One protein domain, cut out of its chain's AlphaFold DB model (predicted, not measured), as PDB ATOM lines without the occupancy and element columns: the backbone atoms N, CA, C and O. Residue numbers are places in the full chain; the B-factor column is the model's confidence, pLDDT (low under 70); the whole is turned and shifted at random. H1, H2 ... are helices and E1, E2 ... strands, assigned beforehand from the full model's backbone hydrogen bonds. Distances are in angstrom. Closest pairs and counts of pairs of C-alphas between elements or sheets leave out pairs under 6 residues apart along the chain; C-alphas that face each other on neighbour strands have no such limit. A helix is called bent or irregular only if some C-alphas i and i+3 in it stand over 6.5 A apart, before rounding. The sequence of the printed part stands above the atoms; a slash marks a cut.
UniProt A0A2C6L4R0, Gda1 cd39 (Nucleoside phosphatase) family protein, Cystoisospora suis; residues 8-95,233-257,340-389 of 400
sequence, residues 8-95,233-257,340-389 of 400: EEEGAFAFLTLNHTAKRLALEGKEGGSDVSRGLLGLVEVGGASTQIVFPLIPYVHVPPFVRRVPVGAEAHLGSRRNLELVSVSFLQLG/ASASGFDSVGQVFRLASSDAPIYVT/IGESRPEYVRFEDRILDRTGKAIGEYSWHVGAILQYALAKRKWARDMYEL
ATOM      1  N   GLU A   8     278.017 258.283 320.276       83.19
ATOM      2  CA  GLU A   8     278.256 258.949 321.565       83.19
ATOM      3  C   GLU A   8     279.385 259.995 321.469       83.19
ATOM      4  O   GLU A   8     279.242 261.108 321.984       83.19
ATOM      5  N   GLU A   9     280.481 259.670 320.770       84.31
ATOM      6  CA  GLU A   9     281.586 260.605 320.509       84.31
ATOM      7  C   GLU A   9     281.162 261.760 319.602       84.31
ATOM      8  O   GLU A   9     281.505 262.908 319.883       84.31
ATOM      9  N   GLU A  10     280.393 261.482 318.544       88.31
ATOM     10  CA  GLU A  10     279.820 262.514 317.673       88.31
ATOM     11  C   GLU A  10     279.019 263.537 318.492       88.31
ATOM     12  O   GLU A  10     279.256 264.742 318.374       88.31
ATOM     13  N   GLY A  11     278.158 263.064 319.400       89.50
ATOM     14  CA  GLY A  11     277.388 263.921 320.301       89.50
ATOM     15  C   GLY A  11     278.268 264.733 321.254       89.50
ATOM     16  O   GLY A  11     278.081 265.945 321.391       89.50
ATOM     17  N   ALA A  12     279.247 264.097 321.904       87.69
ATOM     18  CA  ALA A  12     280.162 264.783 322.816       87.69
ATOM     19  C   ALA A  12     280.981 265.869 322.094       87.69
ATOM     20  O   ALA A  12     281.146 266.981 322.603       87.69
ATOM     21  N   PHE A  13     281.444 265.594 320.873       89.38
ATOM     22  CA  PHE A  13     282.129 266.582 320.049       89.38
ATOM     23  C   PHE A  13     281.194 267.710 319.602       89.38
ATOM     24  O   PHE A  13     281.579 268.878 319.672       89.38
ATOM     25  N   ALA A  14     279.958 267.410 319.205       91.94
ATOM     26  CA  ALA A  14     278.982 268.437 318.850       91.94
ATOM     27  C   ALA A  14     278.650 269.352 320.045       91.94
ATOM     28  O   ALA A  14     278.581 270.577 319.899       91.94
ATOM     29  N   PHE A  15     278.561 268.791 321.254       92.00
ATOM     30  CA  PHE A  15     278.422 269.548 322.498       92.00
ATOM     31  C   PHE A  15     279.606 270.494 322.753       92.00
ATOM     32  O   PHE A  15     279.403 271.660 323.118       92.00
ATOM     33  N   LEU A  16     280.841 270.020 322.545       89.12
ATOM     34  CA  LEU A  16     282.044 270.852 322.658       89.12
ATOM     35  C   LEU A  16     282.032 271.986 321.628       89.12
ATOM     36  O   LEU A  16     282.275 273.134 321.999       89.12
ATOM     37  N   THR A  17     281.694 271.695 320.369       91.81
ATOM     38  CA  THR A  17     281.552 272.702 319.306       91.81
ATOM     39  C   THR A  17     280.540 273.778 319.687       91.81
ATOM     40  O   THR A  17     280.855 274.967 319.587       91.81
ATOM     41  N   LEU A  18     279.347 273.377 320.147       92.94
ATOM     42  CA  LEU A  18     278.283 274.289 320.563       92.94
ATOM     43  C   LEU A  18     278.775 275.227 321.660       92.94
ATOM     44  O   LEU A  18     278.737 276.451 321.516       92.94
ATOM     45  N   ASN A  19     279.269 274.657 322.755       89.62
ATOM     46  CA  ASN A  19     279.610 275.440 323.931       89.62
ATOM     47  C   ASN A  19     280.876 276.281 323.730       89.62
ATOM     48  O   ASN A  19     280.938 277.404 324.237       89.62
ATOM     49  N   HIS A  20     281.858 275.796 322.969       88.31
ATOM     50  CA  HIS A  20     283.046 276.572 322.619       88.31
ATOM     51  C   HIS A  20     282.699 277.759 321.719       88.31
ATOM     52  O   HIS A  20     282.990 278.904 322.071       88.31
ATOM     53  N   THR A  21     282.011 277.507 320.603       90.38
ATOM     54  CA  THR A  21     281.641 278.547 319.633       90.38
ATOM     55  C   THR A  21     280.732 279.594 320.277       90.38
ATOM     56  O   THR A  21     280.976 280.790 320.135       90.38
ATOM     57  N   ALA A  22     279.757 279.175 321.092       88.81
ATOM     58  CA  ALA A  22     278.881 280.076 321.846       88.81
ATOM     59  C   ALA A  22     279.582 280.835 322.994       88.81
ATOM     60  O   ALA A  22     278.925 281.586 323.720       88.81
ATOM     61  N   LYS A  23     280.900 280.653 323.183       86.69
ATOM     62  CA  LYS A  23     281.707 281.254 324.261       86.69
ATOM     63  C   LYS A  23     281.167 280.938 325.662       86.69
ATOM     64  O   LYS A  23     281.258 281.754 326.578       86.69
ATOM     65  N   ARG A  24     280.575 279.753 325.822       83.94
ATOM     66  CA  ARG A  24     280.071 279.217 327.098       83.94
ATOM     67  C   ARG A  24     281.063 278.247 327.729       83.94
ATOM     68  O   ARG A  24     281.146 278.149 328.948       83.94
ATOM     69  N   LEU A  25     281.895 277.616 326.905       80.81
ATOM     70  CA  LEU A  25     283.060 276.858 327.331       80.81
ATOM     71  C   LEU A  25     284.307 277.751 327.276       80.81
ATOM     72  O   LEU A  25     284.935 277.900 326.227       80.81
ATOM     73  N   ALA A  26     284.675 278.353 328.408       70.06
ATOM     74  CA  ALA A  26     285.964 279.032 328.527       70.06
ATOM     75  C   ALA A  26     287.100 277.995 328.603       70.06
ATOM     76  O   ALA A  26     287.130 277.169 329.513       70.06
ATOM     77  N   LEU A  27     288.022 278.036 327.639       63.28
ATOM     78  CA  LEU A  27     289.157 277.106 327.553       63.28
ATOM     79  C   LEU A  27     290.304 277.461 328.516       63.28
ATOM     80  O   LEU A  27     291.145 276.616 328.807       63.28
ATOM     81  N   GLU A  28     290.321 278.691 329.037       55.81
ATOM     82  CA  GLU A  28     291.311 279.188 329.997       55.81
ATOM     83  C   GLU A  28     290.578 279.885 331.158       55.81
ATOM     84  O   GLU A  28     289.722 280.742 330.936       55.81
ATOM     85  N   GLY A  29     290.851 279.488 332.407       48.97
ATOM     86  CA  GLY A  29     290.214 280.064 333.598       48.97
ATOM     87  C   GLY A  29     290.838 279.570 334.906       48.97
ATOM     88  O   GLY A  29     291.277 278.425 334.989       48.97
ATOM     89  N   LYS A  30     290.904 280.452 335.914       43.50
ATOM     90  CA  LYS A  30     291.428 280.150 337.259       43.50
ATOM     91  C   LYS A  30     290.529 279.137 337.978       43.50
ATOM     92  O   LYS A  30     289.308 279.219 337.867       43.50
ATOM     93  N   GLU A  31     291.135 278.220 338.731       45.84
ATOM     94  CA  GLU A  31     290.430 277.381 339.709       45.84
ATOM     95  C   GLU A  31     289.705 278.292 340.712       45.84
ATOM     96  O   GLU A  31     290.341 279.025 341.465       45.84
ATOM     97  N   GLY A  32     288.371 278.316 340.661       40.72
ATOM     98  CA  GLY A  32     287.582 279.230 341.482       40.72
ATOM     99  C   GLY A  32     286.070 279.065 341.337       40.72
ATOM    100  O   GLY A  32     285.443 279.733 340.523       40.72
ATOM    101  N   GLY A  33     285.495 278.205 342.179       46.69
ATOM    102  CA  GLY A  33     284.233 278.424 342.904       46.69
ATOM    103  C   GLY A  33     282.873 278.389 342.195       46.69
ATOM    104  O   GLY A  33     281.891 278.132 342.886       46.69
ATOM    105  N   SER A  34     282.753 278.628 340.887       54.25
ATOM    106  CA  SER A  34     281.452 278.539 340.205       54.25
ATOM    107  C   SER A  34     281.274 277.200 339.493       54.25
ATOM    108  O   SER A  34     282.177 276.694 338.827       54.25
ATOM    109  N   ASP A  35     280.094 276.607 339.666       61.91
ATOM    110  CA  ASP A  35     279.703 275.358 339.019       61.91
ATOM    111  C   ASP A  35     279.738 275.527 337.491       61.91
ATOM    112  O   ASP A  35     278.887 276.194 336.907       61.91
ATOM    113  N   VAL A  36     280.760 274.952 336.850       65.69
ATOM    114  CA  VAL A  36     281.039 275.083 335.407       65.69
ATOM    115  C   VAL A  36     279.894 274.538 334.545       65.69
ATOM    116  O   VAL A  36     279.776 274.930 333.386       65.69
ATOM    117  N   SER A  37     279.047 273.663 335.100       67.31
ATOM    118  CA  SER A  37     277.846 273.159 334.426       67.31
ATOM    119  C   SER A  37     276.795 274.260 334.223       67.31
ATOM    120  O   SER A  37     276.108 274.278 333.197       67.31
ATOM    121  N   ARG A  38     276.729 275.239 335.140       69.56
ATOM    122  CA  ARG A  38     275.768 276.347 335.108       69.56
ATOM    123  C   ARG A  38     276.154 277.345 334.022       69.56
ATOM    124  O   ARG A  38     277.066 278.157 334.173       69.56
ATOM    125  N   GLY A  39     275.431 277.287 332.909       80.31
ATOM    126  CA  GLY A  39     275.601 278.184 331.766       80.31
ATOM    127  C   GLY A  39     276.090 277.502 330.489       80.31
ATOM    128  O   GLY A  39     276.160 278.175 329.454       80.31
ATOM    129  N   LEU A  40     276.380 276.198 330.537       88.94
ATOM    130  CA  LEU A  40     276.527 275.372 329.341       88.94
ATOM    131  C   LEU A  40     275.151 275.069 328.732       88.94
ATOM    132  O   LEU A  40     274.125 275.129 329.405       88.94
ATOM    133  N   LEU A  41     275.140 274.785 327.437       92.06
ATOM    134  CA  LEU A  41     273.957 274.411 326.669       92.06
ATOM    135  C   LEU A  41     273.907 272.901 326.496       92.06
ATOM    136  O   LEU A  41     274.933 272.288 326.194       92.06
ATOM    137  N   GLY A  42     272.710 272.338 326.614       94.31
ATOM    138  CA  GLY A  42     272.401 271.007 326.117       94.31
ATOM    139  C   GLY A  42     272.150 271.009 324.608       94.31
ATOM    140  O   GLY A  42     271.813 272.032 324.005       94.31
ATOM    141  N   LEU A  43     272.296 269.838 324.005       95.19
ATOM    142  CA  LEU A  43     272.151 269.585 322.582       95.19
ATOM    143  C   LEU A  43     271.274 268.349 322.366       95.19
ATOM    144  O   LEU A  43     271.507 267.301 322.969       95.19
ATOM    145  N   VAL A  44     270.305 268.466 321.464       96.12
ATOM    146  CA  VAL A  44     269.628 267.331 320.834       96.12
ATOM    147  C   VAL A  44     269.846 267.438 319.333       96.12
ATOM    148  O   VAL A  44     269.266 268.302 318.682       96.12
ATOM    149  N   GLU A  45     270.688 266.581 318.775       94.94
ATOM    150  CA  GLU A  45     270.993 266.568 317.346       94.94
ATOM    151  C   GLU A  45     270.284 265.398 316.674       94.94
ATOM    152  O   GLU A  45     270.541 264.243 316.996       94.94
ATOM    153  N   VAL A  46     269.375 265.687 315.738       93.62
ATOM    154  CA  VAL A  46     268.716 264.654 314.926       93.62
ATOM    155  C   VAL A  46     269.351 264.611 313.543       93.62
ATOM    156  O   VAL A  46     268.942 265.325 312.621       93.62
ATOM    157  N   GLY A  47     270.352 263.746 313.406       90.12
ATOM    158  CA  GLY A  47     271.000 263.443 312.138       90.12
ATOM    159  C   GLY A  47     270.165 262.521 311.244       90.12
ATOM    160  O   GLY A  47     269.043 262.116 311.558       90.12
ATOM    161  N   GLY A  48     270.727 262.152 310.091       86.00
ATOM    162  CA  GLY A  48     270.088 261.192 309.185       86.00
ATOM    163  C   GLY A  48     270.049 259.771 309.761       86.00
ATOM    164  O   GLY A  48     269.034 259.084 309.637       86.00
ATOM    165  N   ALA A  49     271.143 259.341 310.395       85.12
ATOM    166  CA  ALA A  49     271.323 257.968 310.868       85.12
ATOM    167  C   ALA A  49     270.886 257.754 312.322       85.12
ATOM    168  O   ALA A  49     270.308 256.714 312.617       85.12
ATOM    169  N   SER A  50     271.125 258.727 313.201       89.06
ATOM    170  CA  SER A  50     270.936 258.623 314.653       89.06
ATOM    171  C   SER A  50     270.512 259.965 315.266       89.06
ATOM    172  O   SER A  50     270.493 260.995 314.588       89.06
ATOM    173  N   THR A  51     270.144 259.937 316.547       93.19
ATOM    174  CA  THR A  51     269.899 261.133 317.363       93.19
ATOM    175  C   THR A  51     270.803 261.147 318.578       93.19
ATOM    176  O   THR A  51     270.788 260.186 319.343       93.19
ATOM    177  N   GLN A  52     271.520 262.244 318.792       92.94
ATOM    178  CA  GLN A  52     272.359 262.461 319.963       92.94
ATOM    179  C   GLN A  52     271.629 263.351 320.967       92.94
ATOM    180  O   GLN A  52     271.024 264.351 320.583       92.94
ATOM    181  N   ILE A  53     271.704 263.007 322.251       93.88
ATOM    182  CA  ILE A  53     271.244 263.863 323.350       93.88
ATOM    183  C   ILE A  53     272.408 264.033 324.312       93.88
ATOM    184  O   ILE A  53     272.890 263.052 324.881       93.88
ATOM    185  N   VAL A  54     272.861 265.275 324.468       93.06
ATOM    186  CA  VAL A  54     274.029 265.603 325.281       93.06
ATOM    187  C   VAL A  54     273.772 266.848 326.106       93.06
ATOM    188  O   VAL A  54     273.482 267.909 325.561       93.06
ATOM    189  N   PHE A  55     273.896 266.756 327.423       91.94
ATOM    190  CA  PHE A  55     273.735 267.908 328.309       91.94
ATOM    191  C   PHE A  55     274.578 267.738 329.579       91.94
ATOM    192  O   PHE A  55     274.933 266.610 329.941       91.94
ATOM    193  N   PRO A  56     274.936 268.847 330.253       89.19
ATOM    194  CA  PRO A  56     275.715 268.772 331.475       89.19
ATOM    195  C   PRO A  56     274.875 268.186 332.615       89.19
ATOM    196  O   PRO A  56     273.710 268.555 332.804       89.19
ATOM    197  N   LEU A  57     275.493 267.296 333.389       83.31
ATOM    198  CA  LEU A  57     274.960 266.858 334.669       83.31
ATOM    199  C   LEU A  57     275.232 267.929 335.722       83.31
ATOM    200  O   LEU A  57     276.349 268.430 335.849       83.31
ATOM    201  N   ILE A  58     274.196 268.259 336.486       73.81
ATOM    202  CA  ILE A  58     274.304 269.180 337.614       73.81
ATOM    203  C   ILE A  58     274.729 268.352 338.838       73.81
ATOM    204  O   ILE A  58     274.100 267.323 339.098       73.81
ATOM    205  N   PRO A  59     275.742 268.770 339.623       66.31
ATOM    206  CA  PRO A  59     276.342 267.952 340.688       66.31
ATOM    207  C   PRO A  59     275.380 267.409 341.758       66.31
ATOM    208  O   PRO A  59     275.703 266.438 342.437       66.31
ATOM    209  N   TYR A  60     274.215 268.040 341.925       69.31
ATOM    210  CA  TYR A  60     273.227 267.707 342.955       69.31
ATOM    211  C   TYR A  60     272.077 266.826 342.444       69.31
ATOM    212  O   TYR A  60     271.227 266.426 343.234       69.31
ATOM    213  N   VAL A  61     272.032 266.521 341.141       69.75
ATOM    214  CA  VAL A  61     271.017 265.628 340.569       69.75
ATOM    215  C   VAL A  61     271.417 264.181 340.847       69.75
ATOM    216  O   VAL A  61     272.490 263.718 340.444       69.75
ATOM    217  N   HIS A  62     270.544 263.449 341.537       74.81
ATOM    218  CA  HIS A  62     270.735 262.024 341.780       74.81
ATOM    219  C   HIS A  62     270.417 261.220 340.524       74.81
ATOM    220  O   HIS A  62     269.282 260.833 340.267       74.81
ATOM    221  N   VAL A  63     271.462 260.930 339.760       80.75
ATOM    222  CA  VAL A  63     271.377 260.001 338.637       80.75
ATOM    223  C   VAL A  63     271.492 258.557 339.160       80.75
ATOM    224  O   VAL A  63     272.361 258.302 340.005       80.75
ATOM    225  N   PRO A  64     270.666 257.601 338.685       84.00
ATOM    226  CA  PRO A  64     270.778 256.198 339.078       84.00
ATOM    227  C   PRO A  64     272.191 255.624 338.874       84.00
ATOM    228  O   PRO A  64     272.868 255.994 337.916       84.00
ATOM    229  N   PRO A  65     272.639 254.670 339.714       80.69
ATOM    230  CA  PRO A  65     274.025 254.184 339.707       80.69
ATOM    231  C   PRO A  65     274.418 253.420 338.434       80.69
ATOM    232  O   PRO A  65     275.603 253.237 338.176       80.69
ATOM    233  N   PHE A  66     273.440 252.959 337.651       79.56
ATOM    234  CA  PHE A  66     273.668 252.276 336.376       79.56
ATOM    235  C   PHE A  66     273.832 253.235 335.190       79.56
ATOM    236  O   PHE A  66     274.217 252.795 334.111       79.56
ATOM    237  N   VAL A  67     273.526 254.525 335.360       82.00
ATOM    238  CA  VAL A  67     273.732 255.525 334.312       82.00
ATOM    239  C   VAL A  67     275.199 255.920 334.297       82.00
ATOM    240  O   VAL A  67     275.755 256.375 335.303       82.00
ATOM    241  N   ARG A  68     275.832 255.776 333.134       80.44
ATOM    242  CA  ARG A  68     277.218 256.194 332.950       80.44
ATOM    243  C   ARG A  68     277.279 257.710 332.856       80.44
ATOM    244  O   ARG A  68     276.542 258.342 332.106       80.44
ATOM    245  N   ARG A  69     278.234 258.280 333.580       81.94
ATOM    246  CA  ARG A  69     278.602 259.688 333.470       81.94
ATOM    247  C   ARG A  69     279.805 259.793 332.552       81.94
ATOM    248  O   ARG A  69     280.769 259.044 332.717       81.94
ATOM    249  N   VAL A  70     279.748 260.697 331.582       77.75
ATOM    250  CA  VAL A  70     280.838 260.896 330.626       77.75
ATOM    251  C   VAL A  70     281.688 262.073 331.105       77.75
ATOM    252  O   VAL A  70     281.243 263.220 331.003       77.75
ATOM    253  N   PRO A  71     282.889 261.837 331.666       74.31
ATOM    254  CA  PRO A  71     283.756 262.924 332.090       74.31
ATOM    255  C   PRO A  71     284.344 263.618 330.863       74.31
ATOM    256  O   PRO A  71     285.082 263.016 330.086       74.31
ATOM    257  N   VAL A  72     284.112 264.923 330.726       67.44
ATOM    258  CA  VAL A  72     284.695 265.700 329.615       67.44
ATOM    259  C   VAL A  72     286.210 265.881 329.814       67.44
ATOM    260  O   VAL A  72     286.944 266.143 328.872       67.44
ATOM    261  N   GLY A  73     286.724 265.695 331.036       54.91
ATOM    262  CA  GLY A  73     288.136 265.902 331.384       54.91
ATOM    263  C   GLY A  73     289.064 264.683 331.273       54.91
ATOM    264  O   GLY A  73     290.275 264.885 331.178       54.91
ATOM    265  N   ALA A  74     288.549 263.448 331.284       49.19
ATOM    266  CA  ALA A  74     289.405 262.251 331.320       49.19
ATOM    267  C   ALA A  74     290.091 261.970 329.969       49.19
ATOM    268  O   ALA A  74     291.203 261.452 329.943       49.19
ATOM    269  N   GLU A  75     289.461 262.384 328.863       47.75
ATOM    270  CA  GLU A  75     289.977 262.177 327.504       47.75
ATOM    271  C   GLU A  75     290.308 263.485 326.752       47.75
ATOM    272  O   GLU A  75     291.173 263.469 325.879       47.75
ATOM    273  N   ALA A  76     289.678 264.624 327.095       47.00
ATOM    274  CA  ALA A  76     289.821 265.895 326.356       47.00
ATOM    275  C   ALA A  76     290.889 266.849 326.912       47.00
ATOM    276  O   ALA A  76     291.087 267.939 326.377       47.00
ATOM    277  N   HIS A  77     291.536 266.501 328.030       50.84
ATOM    278  CA  HIS A  77     292.546 267.344 328.682       50.84
ATOM    279  C   HIS A  77     292.098 268.811 328.918       50.84
ATOM    280  O   HIS A  77     292.906 269.734 328.826       50.84
ATOM    281  N   LEU A  78     290.824 269.033 329.273       53.06
ATOM    282  CA  LEU A  78     290.202 270.339 329.583       53.06
ATOM    283  C   LEU A  78     290.710 271.006 330.892       53.06
ATOM    284  O   LEU A  78     289.942 271.606 331.648       53.06
ATOM    285  N   GLY A  79     292.011 270.925 331.183       50.28
ATOM    286  CA  GLY A  79     292.636 271.571 332.341       50.28
ATOM    287  C   GLY A  79     292.022 271.168 333.693       50.28
ATOM    288  O   GLY A  79     291.647 270.018 333.907       50.28
ATOM    289  N   SER A  80     291.928 272.121 334.625       47.03
ATOM    290  CA  SER A  80     291.422 271.954 336.001       47.03
ATOM    291  C   SER A  80     289.915 271.661 336.120       47.03
ATOM    292  O   SER A  80     289.390 271.541 337.224       47.03
ATOM    293  N   ARG A  81     289.185 271.483 335.010       57.03
ATOM    294  CA  ARG A  81     287.731 271.225 334.992       57.03
ATOM    295  C   ARG A  81     287.382 269.744 335.153       57.03
ATOM    296  O   ARG A  81     286.518 269.219 334.454       57.03
ATOM    297  N   ARG A  82     288.037 269.068 336.101       54.12
ATOM    298  CA  ARG A  82     287.898 267.619 336.356       54.12
ATOM    299  C   ARG A  82     286.486 267.171 336.774       54.12
ATOM    300  O   ARG A  82     286.255 265.973 336.852       54.12
ATOM    301  N   ASN A  83     285.557 268.110 336.979       63.88
ATOM    302  CA  ASN A  83     284.217 267.857 337.514       63.88
ATOM    303  C   ASN A  83     283.079 268.109 336.503       63.88
ATOM    304  O   ASN A  83     281.923 268.144 336.912       63.88
ATOM    305  N   LEU A  84     283.365 268.334 335.209       76.81
ATOM    306  CA  LEU A  84     282.298 268.381 334.200       76.81
ATOM    307  C   LEU A  84     281.947 266.961 333.751       76.81
ATOM    308  O   LEU A  84     282.737 266.301 333.069       76.81
ATOM    309  N   GLU A  85     280.745 266.532 334.110       82.38
ATOM    310  CA  GLU A  85     280.147 265.268 333.697       82.38
ATOM    311  C   GLU A  85     278.984 265.543 332.738       82.38
ATOM    312  O   GLU A  85     278.217 266.488 332.931       82.38
ATOM    313  N   LEU A  86     278.855 264.725 331.696       85.94
ATOM    314  CA  LEU A  86     277.748 264.790 330.745       85.94
ATOM    315  C   LEU A  86     276.910 263.520 330.819       85.94
ATOM    316  O   LEU A  86     277.428 262.431 331.086       85.94
ATOM    317  N   VAL A  87     275.638 263.662 330.464       88.25
ATOM    318  CA  VAL A  87     274.914 262.582 329.794       88.25
ATOM    319  C   VAL A  87     275.239 262.695 328.314       88.25
ATOM    320  O   VAL A  87     275.081 263.776 327.752       88.25
ATOM    321  N   SER A  88     275.692 261.607 327.695       88.31
ATOM    322  CA  SER A  88     275.822 261.490 326.242       88.31
ATOM    323  C   SER A  88     275.203 260.172 325.804       88.31
ATOM    324  O   SER A  88     275.595 259.099 326.270       88.31
ATOM    325  N   VAL A  89     274.195 260.254 324.943       89.44
ATOM    326  CA  VAL A  89     273.509 259.088 324.382       89.44
ATOM    327  C   VAL A  89     273.295 259.278 322.891       89.44
ATOM    328  O   VAL A  89     273.086 260.398 322.426       89.44
ATOM    329  N   SER A  90     273.307 258.171 322.151       90.00
ATOM    330  CA  SER A  90     273.040 258.144 320.715       90.00
ATOM    331  C   SER A  90     272.029 257.048 320.393       90.00
ATOM    332  O   SER A  90     272.258 255.877 320.672       90.00
ATOM    333  N   PHE A  91     270.899 257.416 319.796       89.50
ATOM    334  CA  PHE A  91     269.825 256.494 319.435       89.50
ATOM    335  C   PHE A  91     269.772 256.307 317.919       89.50
ATOM    336  O   PHE A  91     269.303 257.183 317.188       89.50
ATOM    337  N   LEU A  92     270.223 255.148 317.431       85.88
ATOM    338  CA  LEU A  92     270.180 254.791 316.005       85.88
ATOM    339  C   LEU A  92     268.752 254.846 315.441       85.88
ATOM    340  O   LEU A  92     268.524 255.276 314.313       85.88
ATOM    341  N   GLN A  93     267.766 254.428 316.228       86.44
ATOM    342  CA  GLN A  93     266.373 254.342 315.804       86.44
ATOM    343  C   GLN A  93     265.688 255.705 315.624       86.44
ATOM    344  O   GLN A  93     264.609 255.762 315.040       86.44
ATOM    345  N   LEU A  94     266.299 256.790 316.109       91.12
ATOM    346  CA  LEU A  94     265.714 258.133 316.094       91.12
ATOM    347  C   LEU A  94     266.266 259.054 315.004       91.12
ATOM    348  O   LEU A  94     265.678 260.104 314.753       91.12
ATOM    349  N   GLY A  95     267.312 258.637 314.281       91.38
ATOM    350  CA  GLY A  95     267.757 259.362 313.090       91.38
ATOM    351  C   GLY A  95     266.619 259.543 312.086       91.38
ATOM    352  O   GLY A  95     265.743 258.683 311.971       91.38
ATOM    353  N   ALA A 233     274.492 253.566 323.829       57.84
ATOM    354  CA  ALA A 233     273.375 254.170 324.573       57.84
ATOM    355  C   ALA A 233     272.951 253.296 325.767       57.84
ATOM    356  O   ALA A 233     272.813 253.805 326.884       57.84
ATOM    357  N   SER A 234     272.848 251.974 325.568       59.09
ATOM    358  CA  SER A 234     272.633 251.040 326.680       59.09
ATOM    359  C   SER A 234     273.819 251.029 327.656       59.09
ATOM    360  O   SER A 234     273.602 250.875 328.854       59.09
ATOM    361  N   ALA A 235     275.066 251.235 327.206       62.94
ATOM    362  CA  ALA A 235     276.226 251.389 328.100       62.94
ATOM    363  C   ALA A 235     276.188 252.704 328.880       62.94
ATOM    364  O   ALA A 235     276.719 252.757 329.989       62.94
ATOM    365  N   SER A 236     275.532 253.734 328.347       67.25
ATOM    366  CA  SER A 236     275.197 254.943 329.095       67.25
ATOM    367  C   SER A 236     274.050 254.739 330.088       67.25
ATOM    368  O   SER A 236     273.799 255.616 330.911       67.25
ATOM    369  N   GLY A 237     273.403 253.571 330.075       71.44
ATOM    370  CA  GLY A 237     272.306 253.207 330.969       71.44
ATOM    371  C   GLY A 237     270.927 253.621 330.456       71.44
ATOM    372  O   GLY A 237     269.992 253.683 331.255       71.44
ATOM    373  N   PHE A 238     270.793 253.917 329.156       84.38
ATOM    374  CA  PHE A 238     269.542 254.377 328.555       84.38
ATOM    375  C   PHE A 238     269.153 253.576 327.312       84.38
ATOM    376  O   PHE A 238     269.894 253.490 326.333       84.38
ATOM    377  N   ASP A 239     267.917 253.089 327.306       80.62
ATOM    378  CA  ASP A 239     267.328 252.376 326.173       80.62
ATOM    379  C   ASP A 239     266.289 253.228 325.421       80.62
ATOM    380  O   ASP A 239     265.880 252.885 324.310       80.62
ATOM    381  N   SER A 240     265.866 254.364 325.989       85.88
ATOM    382  CA  SER A 240     264.919 255.285 325.353       85.88
ATOM    383  C   SER A 240     265.107 256.737 325.795       85.88
ATOM    384  O   SER A 240     265.653 257.023 326.861       85.88
ATOM    385  N   VAL A 241     264.604 257.675 324.992       88.50
ATOM    386  CA  VAL A 241     264.655 259.109 325.317       88.50
ATOM    387  C   VAL A 241     263.806 259.440 326.541       88.50
ATOM    388  O   VAL A 241     264.205 260.269 327.358       88.50
ATOM    389  N   GLY A 242     262.674 258.753 326.717       85.94
ATOM    390  CA  GLY A 242     261.854 258.914 327.916       85.94
ATOM    391  C   GLY A 242     262.615 258.570 329.202       85.94
ATOM    392  O   GLY A 242     262.433 259.235 330.218       85.94
ATOM    393  N   GLN A 243     263.522 257.585 329.172       87.62
ATOM    394  CA  GLN A 243     264.383 257.284 330.322       87.62
ATOM    395  C   GLN A 243     265.416 258.390 330.576       87.62
ATOM    396  O   GLN A 243     265.642 258.732 331.734       87.62
ATOM    397  N   VAL A 244     265.999 258.972 329.520       89.94
ATOM    398  CA  VAL A 244     267.009 260.044 329.625       89.94
ATOM    399  C   VAL A 244     266.479 261.218 330.438       89.94
ATOM    400  O   VAL A 244     267.041 261.557 331.477       89.94
ATOM    401  N   PHE A 245     265.359 261.804 330.014       89.31
ATOM    402  CA  PHE A 245     264.811 262.982 330.689       89.31
ATOM    403  C   PHE A 245     264.120 262.655 332.015       89.31
ATOM    404  O   PHE A 245     264.013 263.525 332.871       89.31
ATOM    405  N   ARG A 246     263.689 261.407 332.231       87.81
ATOM    406  CA  ARG A 246     263.113 260.987 333.514       87.81
ATOM    407  C   ARG A 246     264.167 260.751 334.596       87.81
ATOM    408  O   ARG A 246     263.891 261.014 335.759       87.81
ATOM    409  N   LEU A 247     265.323 260.194 334.235       87.25
ATOM    410  CA  LEU A 247     266.337 259.735 335.197       87.25
ATOM    411  C   LEU A 247     267.542 260.673 335.305       87.25
ATOM    412  O   LEU A 247     268.303 260.572 336.265       87.25
ATOM    413  N   ALA A 248     267.743 261.550 334.322       87.50
ATOM    414  CA  ALA A 248     268.873 262.467 334.277       87.50
ATOM    415  C   ALA A 248     268.465 263.825 333.690       87.50
ATOM    416  O   ALA A 248     269.125 264.346 332.806       87.50
ATOM    417  N   SER A 249     267.354 264.407 334.140       86.69
ATOM    418  CA  SER A 249     266.936 265.740 333.685       86.69
ATOM    419  C   SER A 249     267.951 266.843 334.031       86.69
ATOM    420  O   SER A 249     268.637 266.753 335.048       86.69
ATOM    421  N   SER A 250     267.990 267.917 333.235       87.31
ATOM    422  CA  SER A 250     268.869 269.082 333.428       87.31
ATOM    423  C   SER A 250     268.098 270.386 333.201       87.31
ATOM    424  O   SER A 250     267.163 270.419 332.399       87.31
ATOM    425  N   ASP A 251     268.482 271.453 333.905       89.81
ATOM    426  CA  ASP A 251     267.928 272.804 333.729       89.81
ATOM    427  C   ASP A 251     268.646 273.621 332.639       89.81
ATOM    428  O   ASP A 251     268.184 274.699 332.246       89.81
ATOM    429  N   ALA A 252     269.748 273.085 332.105       91.00
ATOM    430  CA  ALA A 252     270.510 273.710 331.039       91.00
ATOM    431  C   ALA A 252     269.607 273.995 329.824       91.00
ATOM    432  O   ALA A 252     268.851 273.113 329.404       91.00
ATOM    433  N   PRO A 253     269.697 275.186 329.199       92.75
ATOM    434  CA  PRO A 253     268.955 275.447 327.975       92.75
ATOM    435  C   PRO A 253     269.345 274.451 326.881       92.75
ATOM    436  O   PRO A 253     270.533 274.167 326.695       92.75
ATOM    437  N   ILE A 254     268.361 273.946 326.135       94.81
ATOM    438  CA  ILE A 254     268.579 272.913 325.115       94.81
ATOM    439  C   ILE A 254     268.431 273.499 323.715       94.81
ATOM    440  O   ILE A 254     267.457 274.178 323.388       94.81
ATOM    441  N   TYR A 255     269.393 273.179 322.858       95.38
ATOM    442  CA  TYR A 255     269.312 273.438 321.430       95.38
ATOM    443  C   TYR A 255     268.993 272.140 320.693       95.38
ATOM    444  O   TYR A 255     269.737 271.165 320.780       95.38
ATOM    445  N   VAL A 256     267.882 272.134 319.966       96.19
ATOM    446  CA  VAL A 256     267.507 271.065 319.045       96.19
ATOM    447  C   VAL A 256     268.010 271.441 317.657       96.19
ATOM    448  O   VAL A 256     267.619 272.467 317.100       96.19
ATOM    449  N   THR A 257     268.875 270.607 317.095       94.50
ATOM    450  CA  THR A 257     269.459 270.788 315.764       94.50
ATOM    451  C   THR A 257     269.165 269.587 314.865       94.50
ATOM    452  O   THR A 257     268.532 268.606 315.265       94.50
ATOM    453  N   ILE A 340     258.489 266.985 331.701       88.88
ATOM    454  CA  ILE A 340     258.097 266.106 332.822       88.88
ATOM    455  C   ILE A 340     259.268 265.719 333.733       88.88
ATOM    456  O   ILE A 340     259.027 265.153 334.799       88.88
ATOM    457  N   GLY A 341     260.510 265.990 333.318       84.50
ATOM    458  CA  GLY A 341     261.697 265.769 334.140       84.50
ATOM    459  C   GLY A 341     261.662 266.575 335.440       84.50
ATOM    460  O   GLY A 341     260.970 267.591 335.539       84.50
ATOM    461  N   GLU A 342     262.416 266.123 336.445       86.50
ATOM    462  CA  GLU A 342     262.542 266.820 337.733       86.50
ATOM    463  C   GLU A 342     263.118 268.232 337.547       86.50
ATOM    464  O   GLU A 342     262.620 269.201 338.116       86.50
ATOM    465  N   SER A 343     264.133 268.350 336.689       88.44
ATOM    466  CA  SER A 343     264.681 269.619 336.208       88.44
ATOM    467  C   SER A 343     264.180 269.906 334.793       88.44
ATOM    468  O   SER A 343     264.177 269.023 333.938       88.44
ATOM    469  N   ARG A 344     263.764 271.146 334.523       91.00
ATOM    470  CA  ARG A 344     263.262 271.556 333.204       91.00
ATOM    471  C   ARG A 344     264.247 272.510 332.538       91.00
ATOM    472  O   ARG A 344     264.675 273.443 333.220       91.00
ATOM    473  N   PRO A 345     264.548 272.350 331.237       92.19
ATOM    474  CA  PRO A 345     265.364 273.313 330.510       92.19
ATOM    475  C   PRO A 345     264.782 274.724 330.619       92.19
ATOM    476  O   PRO A 345     263.579 274.906 330.437       92.19
ATOM    477  N   GLU A 346     265.632 275.729 330.841       91.12
ATOM    478  CA  GLU A 346     265.210 277.142 330.878       91.12
ATOM    479  C   GLU A 346     264.436 277.549 329.607       91.12
ATOM    480  O   GLU A 346     263.445 278.277 329.658       91.12
ATOM    481  N   TYR A 347     264.899 277.070 328.452       93.00
ATOM    482  CA  TYR A 347     264.218 277.179 327.168       93.00
ATOM    483  C   TYR A 347     264.714 276.098 326.209       93.00
ATOM    484  O   TYR A 347     265.818 275.563 326.366       93.00
ATOM    485  N   VAL A 348     263.928 275.844 325.160       96.00
ATOM    486  CA  VAL A 348     264.329 274.980 324.046       96.00
ATOM    487  C   VAL A 348     264.268 275.760 322.736       96.00
ATOM    488  O   VAL A 348     263.257 276.390 322.430       96.00
ATOM    489  N   ARG A 349     265.346 275.736 321.946       94.88
ATOM    490  CA  ARG A 349     265.406 276.401 320.629       94.88
ATOM    491  C   ARG A 349     265.691 275.409 319.517       94.88
ATOM    492  O   ARG A 349     266.512 274.519 319.691       94.88
ATOM    493  N   PHE A 350     265.041 275.599 318.372       96.00
ATOM    494  CA  PHE A 350     265.264 274.805 317.165       96.00
ATOM    495  C   PHE A 350     266.121 275.607 316.191       96.00
ATOM    496  O   PHE A 350     265.621 276.533 315.556       96.00
ATOM    497  N   GLU A 351     267.400 275.261 316.071       93.38
ATOM    498  CA  GLU A 351     268.366 276.047 315.300       93.38
ATOM    499  C   GLU A 351     269.250 275.160 314.428       93.38
ATOM    500  O   GLU A 351     269.726 274.115 314.860       93.38
ATOM    501  N   ASP A 352     269.526 275.612 313.207       89.00
ATOM    502  CA  ASP A 352     270.513 275.009 312.300       89.00
ATOM    503  C   ASP A 352     271.900 275.661 312.418       89.00
ATOM    504  O   ASP A 352     272.879 275.154 311.873       89.00
ATOM    505  N   ARG A 353     271.995 276.780 313.145       91.44
ATOM    506  CA  ARG A 353     273.232 277.524 313.384       91.44
ATOM    507  C   ARG A 353     273.432 277.844 314.857       91.44
ATOM    508  O   ARG A 353     272.482 277.997 315.626       91.44
ATOM    509  N   ILE A 354     274.693 277.976 315.246       90.69
ATOM    510  CA  ILE A 354     275.067 278.402 316.590       90.69
ATOM    511  C   ILE A 354     274.878 279.912 316.660       90.69
ATOM    512  O   ILE A 354     275.467 280.660 315.874       90.69
ATOM    513  N   LEU A 355     274.048 280.345 317.603       87.75
ATOM    514  CA  LEU A 355     273.755 281.751 317.837       87.75
ATOM    515  C   LEU A 355     274.571 282.278 319.019       87.75
ATOM    516  O   LEU A 355     274.757 281.584 320.020       87.75
ATOM    517  N   ASP A 356     275.028 283.521 318.922       81.00
ATOM    518  CA  ASP A 356     275.567 284.237 320.072       81.00
ATOM    519  C   ASP A 356     274.447 284.737 321.007       81.00
ATOM    520  O   ASP A 356     273.252 284.532 320.775       81.00
ATOM    521  N   ARG A 357     274.824 285.429 322.088       76.19
ATOM    522  CA  ARG A 357     273.861 285.999 323.049       76.19
ATOM    523  C   ARG A 357     272.946 287.074 322.445       76.19
ATOM    524  O   ARG A 357     271.906 287.354 323.030       76.19
ATOM    525  N   THR A 358     273.324 287.668 321.314       79.25
ATOM    526  CA  THR A 358     272.538 288.678 320.585       79.25
ATOM    527  C   THR A 358     271.596 288.055 319.550       79.25
ATOM    528  O   THR A 358     270.781 288.763 318.967       79.25
ATOM    529  N   GLY A 359     271.672 286.733 319.338       79.31
ATOM    530  CA  GLY A 359     270.901 286.016 318.321       79.31
ATOM    531  C   GLY A 359     271.565 285.990 316.942       79.31
ATOM    532  O   GLY A 359     270.953 285.528 315.983       79.31
ATOM    533  N   LYS A 360     272.815 286.455 316.811       87.50
ATOM    534  CA  LYS A 360     273.548 286.422 315.541       87.50
ATOM    535  C   LYS A 360     274.172 285.045 315.325       87.50
ATOM    536  O   LYS A 360     274.801 284.499 316.228       87.50
ATOM    537  N   ALA A 361     274.054 284.508 314.111       90.94
ATOM    538  CA  ALA A 361     274.736 283.275 313.729       90.94
ATOM    539  C   ALA A 361     276.264 283.470 313.711       90.94
ATOM    540  O   ALA A 361     276.776 284.359 313.026       90.94
ATOM    541  N   ILE A 362     276.977 282.626 314.454       91.25
ATOM    542  CA  ILE A 362     278.438 282.679 314.636       91.25
ATOM    543  C   ILE A 362     279.146 281.363 314.290       91.25
ATOM    544  O   ILE A 362     280.371 281.300 314.336       91.25
ATOM    545  N   GLY A 363     278.395 280.320 313.933       89.25
ATOM    546  CA  GLY A 363     278.946 279.044 313.493       89.25
ATOM    547  C   GLY A 363     277.862 278.032 313.142       89.25
ATOM    548  O   GLY A 363     276.668 278.326 313.212       89.25
ATOM    549  N   GLU A 364     278.294 276.832 312.775       89.19
ATOM    550  CA  GLU A 364     277.430 275.706 312.415       89.19
ATOM    551  C   GLU A 364     277.523 274.607 313.477       89.19
ATOM    552  O   GLU A 364     278.574 274.421 314.099       89.19
ATOM    553  N   TYR A 365     276.431 273.870 313.685       85.81
ATOM    554  CA  TYR A 365     276.483 272.654 314.495       85.81
ATOM    555  C   TYR A 365     277.279 271.590 313.748       85.81
ATOM    556  O   TYR A 365     277.004 271.317 312.582       85.81
ATOM    557  N   SER A 366     278.278 271.010 314.410       84.88
ATOM    558  CA  SER A 366     278.945 269.801 313.932       84.88
ATOM    559  C   SER A 366     279.856 269.211 315.001       84.88
ATOM    560  O   SER A 366     280.274 269.901 315.933       84.88
ATOM    561  N   TRP A 367     280.263 267.962 314.812       89.75
ATOM    562  CA  TRP A 367     281.297 267.322 315.623       89.75
ATOM    563  C   TRP A 367     282.727 267.780 315.268       89.75
ATOM    564  O   TRP A 367     283.650 267.569 316.051       89.75
ATOM    565  N   HIS A 368     282.953 268.430 314.118       89.69
ATOM    566  CA  HIS A 368     284.306 268.684 313.600       89.69
ATOM    567  C   HIS A 368     285.182 269.523 314.547       89.69
ATOM    568  O   HIS A 368     286.319 269.150 314.837       89.69
ATOM    569  N   VAL A 369     284.661 270.650 315.049       89.94
ATOM    570  CA  VAL A 369     285.418 271.541 315.949       89.94
ATOM    571  C   VAL A 369     285.670 270.856 317.290       89.94
ATOM    572  O   VAL A 369     286.786 270.908 317.795       89.94
ATOM    573  N   GLY A 370     284.678 270.160 317.842       88.69
ATOM    574  CA  GLY A 370     284.820 269.372 319.063       88.69
ATOM    575  C   GLY A 370     285.881 268.283 318.959       88.69
ATOM    576  O   GLY A 370     286.694 268.149 319.869       88.69
ATOM    577  N   ALA A 371     285.944 267.569 317.832       87.88
ATOM    578  CA  ALA A 371     286.991 266.583 317.587       87.88
ATOM    579  C   ALA A 371     288.384 267.228 317.553       87.88
ATOM    580  O   ALA A 371     289.324 266.675 318.116       87.88
ATOM    581  N   ILE A 372     288.530 268.417 316.954       88.19
ATOM    582  CA  ILE A 372     289.792 269.174 316.995       88.19
ATOM    583  C   ILE A 372     290.123 269.575 318.435       88.19
ATOM    584  O   ILE A 372     291.243 269.341 318.888       88.19
ATOM    585  N   LEU A 373     289.158 270.145 319.165       84.19
ATOM    586  CA  LEU A 373     289.332 270.587 320.550       84.19
ATOM    587  C   LEU A 373     289.788 269.438 321.453       84.19
ATOM    588  O   LEU A 373     290.733 269.621 322.213       84.19
ATOM    589  N   GLN A 374     289.193 268.249 321.318       80.12
ATOM    590  CA  GLN A 374     289.559 267.057 322.089       80.12
ATOM    591  C   GLN A 374     291.071 266.789 322.079       80.12
ATOM    592  O   GLN A 374     291.660 266.485 323.116       80.12
ATOM    593  N   TYR A 375     291.711 266.910 320.913       79.75
ATOM    594  CA  TYR A 375     293.147 266.672 320.771       79.75
ATOM    595  C   TYR A 375     293.978 267.931 321.034       79.75
ATOM    596  O   TYR A 375     295.008 267.851 321.702       79.75
ATOM    597  N   ALA A 376     293.546 269.091 320.536       82.44
ATOM    598  CA  ALA A 376     294.302 270.339 320.622       82.44
ATOM    599  C   ALA A 376     294.427 270.866 322.059       82.44
ATOM    600  O   ALA A 376     295.422 271.504 322.411       82.44
ATOM    601  N   LEU A 377     293.449 270.570 322.919       78.25
ATOM    602  CA  LEU A 377     293.480 270.958 324.329       78.25
ATOM    603  C   LEU A 377     294.519 270.173 325.138       78.25
ATOM    604  O   LEU A 377     295.018 270.662 326.155       78.25
ATOM    605  N   ALA A 378     294.958 269.018 324.637       78.06
ATOM    606  CA  ALA A 378     296.066 268.252 325.184       78.06
ATOM    607  C   ALA A 378     297.426 268.883 324.829       78.06
ATOM    608  O   ALA A 378     298.263 268.218 324.225       78.06
ATOM    609  N   LYS A 379     297.670 270.152 325.205       81.88
ATOM    610  CA  LYS A 379     298.767 271.008 324.692       81.88
ATOM    611  C   LYS A 379     300.108 270.279 324.494       81.88
ATOM    612  O   LYS A 379     300.694 270.380 323.424       81.88
ATOM    613  N   ARG A 380     300.578 269.502 325.485       83.88
ATOM    614  CA  ARG A 380     301.834 268.722 325.385       83.88
ATOM    615  C   ARG A 380     301.767 267.594 324.354       83.88
ATOM    616  O   ARG A 380     302.678 267.447 323.551       83.88
ATOM    617  N   LYS A 381     300.699 266.793 324.386       84.69
ATOM    618  CA  LYS A 381     300.491 265.693 323.437       84.69
ATOM    619  C   LYS A 381     300.293 266.235 322.024       84.69
ATOM    620  O   LYS A 381     300.924 265.739 321.106       84.69
ATOM    621  N   TRP A 382     299.486 267.284 321.872       86.69
ATOM    622  CA  TRP A 382     299.295 267.976 320.604       86.69
ATOM    623  C   TRP A 382     300.612 268.509 320.047       86.69
ATOM    624  O   TRP A 382     300.921 268.253 318.888       86.69
ATOM    625  N   ALA A 383     301.411 269.198 320.869       89.94
ATOM    626  CA  ALA A 383     302.680 269.754 320.422       89.94
ATOM    627  C   ALA A 383     303.647 268.669 319.940       89.94
ATOM    628  O   ALA A 383     304.204 268.779 318.850       89.94
ATOM    629  N   ARG A 384     303.767 267.580 320.705       90.06
ATOM    630  CA  ARG A 384     304.581 266.436 320.309       90.06
ATOM    631  C   ARG A 384     304.070 265.783 319.029       90.06
ATOM    632  O   ARG A 384     304.825 265.610 318.082       90.06
ATOM    633  N   ASP A 385     302.795 265.416 318.987       89.00
ATOM    634  CA  ASP A 385     302.247 264.616 317.893       89.00
ATOM    635  C   ASP A 385     302.167 265.433 316.582       89.00
ATOM    636  O   ASP A 385     302.415 264.890 315.506       89.00
ATOM    637  N   MET A 386     301.878 266.739 316.654       89.75
ATOM    638  CA  MET A 386     301.689 267.597 315.474       89.75
ATOM    639  C   MET A 386     302.933 268.382 315.051       89.75
ATOM    640  O   MET A 386     303.086 268.628 313.855       89.75
ATOM    641  N   TYR A 387     303.803 268.790 315.984       91.19
ATOM    642  CA  TYR A 387     304.964 269.640 315.676       91.19
ATOM    643  C   TYR A 387     306.309 268.928 315.863       91.19
ATOM    644  O   TYR A 387     307.173 269.089 315.009       91.19
ATOM    645  N   GLU A 388     306.503 268.146 316.934       91.38
ATOM    646  CA  GLU A 388     307.776 267.429 317.148       91.38
ATOM    647  C   GLU A 388     307.904 266.206 316.228       91.38
ATOM    648  O   GLU A 388     308.928 266.022 315.579       91.38
ATOM    649  N   LEU A 389     306.854 265.381 316.143       89.38
ATOM    650  CA  LEU A 389     306.764 264.255 315.208       89.38
ATOM    651  C   LEU A 389     306.328 264.746 313.824       89.38
ATOM    652  O   LEU A 389     307.026 264.544 312.827       89.38
TER     653      LEU A 389
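Overview. This is residues 8 to 95, 233 to 257 and 340 to 389 of the 400 residues of the protein "Gda1 cd39 (Nucleoside phosphatase) family protein" of Cystoisospora suis (UniProt A0A2C6L4R0). A twisted wall of five strands, E3, E2, E1, E4 and E5, has the long helix H1 packed slantwise over one face, and H4 crosses H1 on the side away from that sheet. H5 turns off the end of H4 at a corner and lies farthest from the middle, the small hairpin of E6 and E7 packs by the last part of H1, H2 touches H4, and H3 only grazes the sheet by E2 and E3. The printed part has 163 residues with five named helices and seven named strands, in the order H1, E1, E2, H2, E3, H3, E4, E5, E6, E7, H4, H5; the large sheet is mixed and the small one antiparallel. The class is mixed, helices and strands, with 78 residues, under half, in named elements. The whole is compact, with a radius of gyration of the C-alphas of 15.6 A and spans of 50 by 36 by 32 A.

Arrangement. H1, residues 8 to 21, is on the sheet whose order is E3, residues 85 to 91, E2, residues 51 to 56, E1, residues 42 to 46, E4, residues 254 to 257, and E5, residues 348 to 350. The two make two layers, a helix on one face of a sheet. H1 has a height over the sheet of 8.5 A, lies over E2 and E1, and runs slantwise to the strands, at 54 degrees to E2 on the local plane; its closest C-alphas to E2 are those of Gly 11 and Gln 52, 5.2 A apart. E1 and E2 are an antiparallel hairpin, with N 43 and O 54 at 2.7 A. E3 is antiparallel to E2, with N 91 and O 51 at 2.8 A. E4 is parallel to E1, with N 44 and O 255 at 2.8 A, and E5 is parallel to E4, with N 256 and O 349 at 2.8 A. H3, residues 241 to 247, only grazes the sheet with residues 241 to 245. E6, residues 353 to 355, and E7, residues 361 to 364, are a hairpin, with N 354 and O 363 at 2.9 A; the C-alphas of Leu 18 in H1 and Ile 354 in E6, the closest of the two, are 6.6 A apart. H4, residues 368 to 376, is the hub, touching three helices. It is about perpendicular to H1 at 88 degrees and touches it at residues 12 to 17 of H1 alone, closest at C-alphas 13 and 370, 4.0 A. H2, residues 72 to 76, touches H4, closest at C-alphas 76 and 374, 4.4 A. H5, residues 379 to 389, and H4 only just touch, only at the corner by their link, with 3 pairs of C-alphas within 8 A, the closest those of Ala 376 and Trp 382 at 5.5 A; their lines are about perpendicular at 89 degrees. In H1 and H3 every O i to N i+4 pair is within hydrogen-bond range; in H4 4 of 5 are, in H5 6 of 7, and in H2 0 of 1, with 0 of 2 O i to N i+3 pairs.

Along the chain. H1 begins at C-alpha 8 (278.256, 258.949, 321.565) and measures 20.0 A. E1 measures 13.4 A and E2 17.1 A. H2 is only just irregular, with C-alphas 72 and 75 6.7 A apart. E3, 19.7 A long, begins at C-alpha 85 (280.147, 265.268, 333.697). H3 measures 10.0 A, H4 12.3 A and H5 14.1 A; H5 ends at C-alpha 389 (306.764, 264.255, 315.208).

Size, cuts and confidence. The two C-alphas farthest apart, those of Ile 340 and Glu 388, are 52.1 A apart. Residues 96 to 232 are cut out, with 13.8 A between C-alphas 95 and 233, and residues 258 to 339, with 21.0 A between C-alphas 257 and 340. The links H1 to E1 and E2 to H2 are long. Mean pLDDT of the printed part is 81.5; residues 27 to 38, 59 to 61, 72 to 83 and 233 to 236 are under 70.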